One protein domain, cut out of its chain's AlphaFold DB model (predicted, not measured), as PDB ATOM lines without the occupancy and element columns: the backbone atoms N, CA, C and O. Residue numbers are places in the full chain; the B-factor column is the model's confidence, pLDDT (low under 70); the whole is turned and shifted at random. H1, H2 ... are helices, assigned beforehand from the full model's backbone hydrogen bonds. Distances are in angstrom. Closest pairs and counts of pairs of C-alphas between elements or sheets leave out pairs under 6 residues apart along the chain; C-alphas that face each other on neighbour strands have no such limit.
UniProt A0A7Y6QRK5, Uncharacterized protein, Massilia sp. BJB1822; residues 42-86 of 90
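Overview. This is residues 42 to 86 of the 90 residues of an uncharacterized protein of Massilia sp. BJB1822 (UniProt A0A7Y6QRK5). Helices are strung end to end in one long, open chain with no packed core: H2 and H3 follow each other along the long axis, offset by a small step at residues 66 and 67. H1 at one end and the short H4 at the other both turn off to the same side, giving a shallow bow. The printed part has 45 residues with four named helices, in the order H1, H2, H3, H4, and no named strand; the class is all helix. The whole is extended, with a radius of gyration of the C-alphas of 16.3 A, and its outline is a rod spanning 49 by 23 by 9 A.

Along the chain. The longest helix by residues is H2, residues 52 to 65, which measures 19.8 A from C-alpha 52 at (-31.035, -17.648, 24.082) to C-alpha 65 at (-50.712, -19.392, 22.685). After it comes H3, residues 68 to 78, 15.1 A long from first to last C-alpha. Before H2 stands H1, residues 42 to 50, 11.5 A long, beginning with C-alpha 42 at (-19.005, -18.475, 32.819). The last is H4, residues 81 to 84, 5.1 A long, ending with C-alpha 84 at (-64.313, -35.447, 37.649).

Arrangement. H2 and H3 are close but not clearly touching, with 2 pairs of C-alphas within 8 A; the closest C-alphas are those of Glu 65 and Gln 71, 7.5 A apart. They run the same way at a shallow tilt of 26 degrees, and their centres are 18.6 A apart. On the N-terminal side, H1 and H2 meet only through their link, Asn 51. H3 and H4 are close but not clearly touching; their closest C-alphas, those of Leu 76 and Ala 82, are 6.6 A apart. H1 is apart from H3 and from H4, and H2 is apart from H4. In H1, H2 and H3 every O i to N i+4 pair is within hydrogen-bond range; H4 is too short for such a pair, and its 1 pair of O i to N i+3 is within range.

Size, cuts and confidence. The two C-alphas farthest apart are those of Ser 42 and Glu 81, at 48.7 A. The links from H1 to H2, H2 to H3 and H3 to H4 are tight, with 1, 2 and 2 residues between them. Residues 42 to 57 and residues 75 to 86 stand free. The printed part has no cut. The mean pLDDT of the printed part is 83.4; residues 42 to 46 and 83 to 86 are under 70.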
ATOM      1  N   SER A  42     -18.721 -18.313  34.237       54.19
ATOM      2  CA  SER A  42     -19.005 -18.475  32.819       54.19
ATOM      3  C   SER A  42     -20.091 -19.505  32.512       54.19
ATOM      4  O   SER A  42     -20.633 -19.441  31.423       54.19
ATOM      5  N   SER A  43     -20.466 -20.420  33.408       56.16
ATOM      6  CA  SER A  43     -21.471 -21.454  33.118       56.16
ATOM      7  C   SER A  43     -22.891 -20.910  33.083       56.16
ATOM      8  O   SER A  43     -23.662 -21.337  32.233       56.16
ATOM      9  N   GLN A  44     -23.251 -19.944  33.937       57.84
ATOM     10  CA  GLN A  44     -24.572 -19.305  33.847       57.84
ATOM     11  C   GLN A  44     -24.665 -18.393  32.623       57.84
ATOM     12  O   GLN A  44     -25.639 -18.471  31.879       57.84
ATOM     13  N   ALA A  45     -23.633 -17.582  32.371       65.19
ATOM     14  CA  ALA A  45     -23.578 -16.722  31.191       65.19
ATOM     15  C   ALA A  45     -23.517 -17.538  29.885       65.19
ATOM     16  O   ALA A  45     -24.219 -17.226  28.928       65.19
ATOM     17  N   SER A  46     -22.734 -18.619  29.861       65.94
ATOM     18  CA  SER A  46     -22.631 -19.549  28.729       65.94
ATOM     19  C   SER A  46     -23.920 -20.341  28.528       65.94
ATOM     20  O   SER A  46     -24.370 -20.485  27.396       65.94
ATOM     21  N   TRP A  47     -24.573 -20.801  29.602       79.06
ATOM     22  CA  TRP A  47     -25.883 -21.444  29.507       79.06
ATOM     23  C   TRP A  47     -26.921 -20.475  28.952       79.06
ATOM     24  O   TRP A  47     -27.626 -20.826  28.014       79.06
ATOM     25  N   LEU A  48     -26.990 -19.247  29.470       75.94
ATOM     26  CA  LEU A  48     -27.953 -18.257  28.996       75.94
ATOM     27  C   LEU A  48     -27.722 -17.920  27.518       75.94
ATOM     28  O   LEU A  48     -28.680 -17.880  26.752       75.94
ATOM     29  N   LEU A  49     -26.462 -17.743  27.110       79.38
ATOM     30  CA  LEU A  49     -26.100 -17.475  25.719       79.38
ATOM     31  C   LEU A  49     -26.433 -18.664  24.805       79.38
ATOM     32  O   LEU A  49     -27.010 -18.477  23.740       79.38
ATOM     33  N   SER A  50     -26.130 -19.887  25.243       76.12
ATOM     34  CA  SER A  50     -26.431 -21.125  24.511       76.12
ATOM     35  C   SER A  50     -27.939 -21.392  24.395       76.12
ATOM     36  O   SER A  50     -28.402 -21.945  23.403       76.12
ATOM     37  N   ASN A  51     -28.730 -20.962  25.382       86.88
ATOM     38  CA  ASN A  51     -30.180 -21.174  25.420       86.88
ATOM     39  C   ASN A  51     -30.993 -19.958  24.945       86.88
ATOM     40  O   ASN A  51     -32.222 -20.006  24.995       86.88
ATOM     41  N   GLN A  52     -30.352 -18.886  24.467       89.38
ATOM     42  CA  GLN A  52     -31.035 -17.648  24.082       89.38
ATOM     43  C   GLN A  52     -32.109 -17.887  23.011       89.38
ATOM     44  O   GLN A  52     -33.252 -17.477  23.188       89.38
ATOM     45  N   GLU A  53     -31.780 -18.615  21.941       89.81
ATOM     46  CA  GLU A  53     -32.741 -18.920  20.872       89.81
ATOM     47  C   GLU A  53     -33.935 -19.743  21.377       89.81
ATOM     48  O   GLU A  53     -35.075 -19.502  20.975       89.81
ATOM     49  N   ALA A  54     -33.695 -20.693  22.287       89.12
ATOM     50  CA  ALA A  54     -34.746 -21.517  22.877       89.12
ATOM     51  C   ALA A  54     -35.674 -20.690  23.781       89.12
ATOM     52  O   ALA A  54     -36.895 -20.857  23.734       89.12
ATOM     53  N   LEU A  55     -35.108 -19.773  24.567       89.38
ATOM     54  CA  LEU A  55     -35.864 -18.856  25.419       89.38
ATOM     55  C   LEU A  55     -36.687 -17.865  24.586       89.38
ATOM     56  O   LEU A  55     -37.858 -17.641  24.895       89.38
ATOM     57  N   ASP A  56     -36.130 -17.342  23.492       94.50
ATOM     58  CA  ASP A  56     -36.845 -16.466  22.562       94.50
ATOM     59  C   ASP A  56     -37.985 -17.203  21.846       94.50
ATOM     60  O   ASP A  56     -39.100 -16.684  21.738       94.50
ATOM     61  N   ALA A  57     -37.740 -18.431  21.380       93.31
ATOM     62  CA  ALA A  57     -38.768 -19.269  20.768       93.31
ATOM     63  C   ALA A  57     -39.901 -19.574  21.756       93.31
ATOM     64  O   ALA A  57     -41.080 -19.466  21.407       93.31
ATOM     65  N   TYR A  58     -39.555 -19.892  23.005       90.12
ATOM     66  CA  TYR A  58     -40.528 -20.104  24.069       90.12
ATOM     67  C   TYR A  58     -41.331 -18.833  24.365       90.12
ATOM     68  O   TYR A  58     -42.558 -18.889  24.427       90.12
ATOM     69  N   SER A  59     -40.675 -17.673  24.458       93.31
ATOM     70  CA  SER A  59     -41.335 -16.381  24.674       93.31
ATOM     71  C   SER A  59     -42.350 -16.060  23.571       93.31
ATOM     72  O   SER A  59     -43.497 -15.716  23.864       93.31
ATOM     73  N   ARG A  60     -41.983 -16.267  22.297       95.56
ATOM     74  CA  ARG A  60     -42.910 -16.103  21.161       95.56
ATOM     75  C   ARG A  60     -44.100 -17.050  21.252       95.56
ATOM     76  O   ARG A  60     -45.220 -16.640  20.959       95.56
ATOM     77  N   ARG A  61     -43.873 -18.297  21.672       93.69
ATOM     78  CA  ARG A  61     -44.945 -19.281  21.841       93.69
ATOM     79  C   ARG A  61     -45.927 -18.861  22.929       93.69
ATOM     80  O   ARG A  61     -47.127 -18.892  22.697       93.69
ATOM     81  N   ILE A  62     -45.428 -18.391  24.070       94.44
ATOM     82  CA  ILE A  62     -46.265 -17.872  25.159       94.44
ATOM     83  C   ILE A  62     -47.070 -16.652  24.699       94.44
ATOM     84  O   ILE A  62     -48.253 -16.558  25.004       94.44
ATOM     85  N   ALA A  63     -46.470 -15.748  23.921       92.00
ATOM     86  CA  ALA A  63     -47.183 -14.592  23.377       92.00
ATOM     87  C   ALA A  63     -48.302 -14.982  22.390       92.00
ATOM     88  O   ALA A  63     -49.317 -14.293  22.321       92.00
ATOM     89  N   ALA A  64     -48.127 -16.068  21.633       92.88
ATOM     90  CA  ALA A  64     -49.108 -16.540  20.656       92.88
ATOM     91  C   ALA A  64     -50.209 -17.419  21.274       92.88
ATOM     92  O   ALA A  64     -51.380 -17.289  20.925       92.88
ATOM     93  N   GLU A  65     -49.839 -18.328  22.174       92.75
ATOM     94  CA  GLU A  65     -50.712 -19.392  22.685       92.75
ATOM     95  C   GLU A  65     -51.217 -19.127  24.114       92.75
ATOM     96  O   GLU A  65     -52.138 -19.798  24.580       92.75
ATOM     97  N   GLY A  66     -50.631 -18.151  24.811       90.25
ATOM     98  CA  GLY A  66     -50.796 -17.955  26.248       90.25
ATOM     99  C   GLY A  66     -49.866 -18.857  27.060       90.25
ATOM    100  O   GLY A  66     -49.225 -19.782  26.550       90.25
ATOM    101  N   THR A  67     -49.776 -18.579  28.353       93.50
ATOM    102  CA  THR A  67     -48.990 -19.366  29.304       93.50
ATOM    103  C   THR A  67     -49.531 -20.786  29.453       93.50
ATOM    104  O   THR A  67     -50.712 -21.047  29.237       93.50
ATOM    105  N   ALA A  68     -48.688 -21.720  29.899       89.06
ATOM    106  CA  ALA A  68     -49.127 -23.091  30.180       89.06
ATOM    107  C   ALA A  68     -50.290 -23.145  31.194       89.06
ATOM    108  O   ALA A  68     -51.165 -24.000  31.083       89.06
ATOM    109  N   ALA A  69     -50.324 -22.214  32.154       90.06
ATOM    110  CA  ALA A  69     -51.416 -22.101  33.115       90.06
ATOM    111  C   ALA A  69     -52.727 -21.660  32.445       90.06
ATOM    112  O   ALA A  69     -53.767 -22.258  32.701       90.06
ATOM    113  N   GLU A  70     -52.682 -20.664  31.561       90.31
ATOM    114  CA  GLU A  70     -53.857 -20.208  30.808       90.31
ATOM    115  C   GLU A  70     -54.362 -21.282  29.841       90.31
ATOM    116  O   GLU A  70     -55.569 -21.477  29.705       90.31
ATOM    117  N   GLN A  71     -53.448 -22.017  29.205       90.44
ATOM    118  CA  GLN A  71     -53.796 -23.156  28.356       90.44
ATOM    119  C   GLN A  71     -54.485 -24.260  29.168       90.44
ATOM    120  O   GLN A  71     -55.524 -24.763  28.749       90.44
ATOM    121  N   LEU A  72     -53.962 -24.592  30.355       89.81
ATOM    122  CA  LEU A  72     -54.582 -25.568  31.253       89.81
ATOM    123  C   LEU A  72     -55.957 -25.098  31.742       89.81
ATOM    124  O   LEU A  72     -56.900 -25.881  31.760       89.81
ATOM    125  N   GLN A  73     -56.095 -23.825  32.116       89.94
ATOM    126  CA  GLN A  73     -57.383 -23.259  32.520       89.94
ATOM    127  C   GLN A  73     -58.409 -23.318  31.387       89.94
ATOM    128  O   GLN A  73     -59.550 -23.705  31.628       89.94
ATOM    129  N   ARG A  74     -58.005 -22.980  30.157       90.75
ATOM    130  CA  ARG A  74     -58.863 -23.094  28.973       90.75
ATOM    131  C   ARG A  74     -59.287 -24.540  28.738       90.75
ATOM    132  O   ARG A  74     -60.476 -24.792  28.596       90.75
ATOM    133  N   TYR A  75     -58.341 -25.473  28.792       90.19
ATOM    134  CA  TYR A  75     -58.620 -26.899  28.642       90.19
ATOM    135  C   TYR A  75     -59.623 -27.403  29.687       90.19
ATOM    136  O   TYR A  75     -60.589 -28.062  29.335       90.19
ATOM    137  N   LEU A  76     -59.446 -27.051  30.965       91.19
ATOM    138  CA  LEU A  76     -60.373 -27.449  32.032       91.19
ATOM    139  C   LEU A  76     -61.756 -26.793  31.903       91.19
ATOM    140  O   LEU A  76     -62.747 -27.372  32.336       91.19
ATOM    141  N   ALA A  77     -61.835 -25.594  31.323       91.25
ATOM    142  CA  ALA A  77     -63.111 -24.948  31.026       91.25
ATOM    143  C   ALA A  77     -63.834 -25.606  29.836       91.25
ATOM    144  O   ALA A  77     -65.061 -25.670  29.830       91.25
ATOM    145  N   GLU A  78     -63.082 -26.086  28.841       92.62
ATOM    146  CA  GLU A  78     -63.596 -26.803  27.666       92.62
ATOM    147  C   GLU A  78     -63.933 -28.274  27.970       92.62
ATOM    148  O   GLU A  78     -64.831 -28.830  27.341       92.62
ATOM    149  N   HIS A  79     -63.259 -28.869  28.960       89.44
ATOM    150  CA  HIS A  79     -63.397 -30.261  29.394       89.44
ATOM    151  C   HIS A  79     -63.667 -30.360  30.906       89.44
ATOM    152  O   HIS A  79     -62.792 -30.793  31.667       89.44
ATOM    153  N   PRO A  80     -64.861 -29.960  31.383       83.50
ATOM    154  CA  PRO A  80     -65.212 -30.053  32.800       83.50
ATOM    155  C   PRO A  80     -65.157 -31.495  33.340       83.50
ATOM    156  O   PRO A  80     -64.873 -31.689  34.520       83.50
ATOM    157  N   GLU A  81     -65.332 -32.509  32.489       85.00
ATOM    158  CA  GLU A  81     -65.193 -33.932  32.825       85.00
ATOM    159  C   GLU A  81     -63.775 -34.320  33.286       85.00
ATOM    160  O   GLU A  81     -63.607 -35.238  34.089       85.00
ATOM    161  N   ALA A  82     -62.744 -33.588  32.852       77.50
ATOM    162  CA  ALA A  82     -61.360 -33.825  33.270       77.50
ATOM    163  C   ALA A  82     -61.124 -33.481  34.756       77.50
ATOM    164  O   ALA A  82     -60.139 -33.921  35.354       77.50
ATOM    165  N   LEU A  83     -62.024 -32.700  35.369       69.06
ATOM    166  CA  LEU A  83     -62.023 -32.449  36.812       69.06
ATOM    167  C   LEU A  83     -62.650 -33.612  37.594       69.06
ATOM    168  O   LEU A  83     -62.239 -33.861  38.727       69.06
ATOM    169  N   GLU A  84     -63.589 -34.350  36.995       66.50
ATOM    170  CA  GLU A  84     -64.313 -35.447  37.649       66.50
ATOM    171  C   GLU A  84     -63.472 -36.733  37.757       66.50
ATOM    172  O   GLU A  84     -63.595 -37.468  38.739       66.50
ATOM    173  N   GLU A  85     -62.530 -36.983  36.834       58.44
ATOM    174  CA  GLU A  85     -61.616 -38.142  36.918       58.44
ATOM    175  C   GLU A  85     -60.684 -38.115  38.148       58.44
ATOM    176  O   GLU A  85     -60.144 -39.155  38.534       58.44
ATOM    177  N   ARG A  86     -60.500 -36.958  38.801       55.47
ATOM    178  CA  ARG A  86     -59.646 -36.831  39.997       55.47
ATOM    179  C   ARG A  86     -60.354 -37.141  41.315       55.47
ATOM    180  O   ARG A  86     -59.657 -37.394  42.294       55.47
TER     181      ARG A  86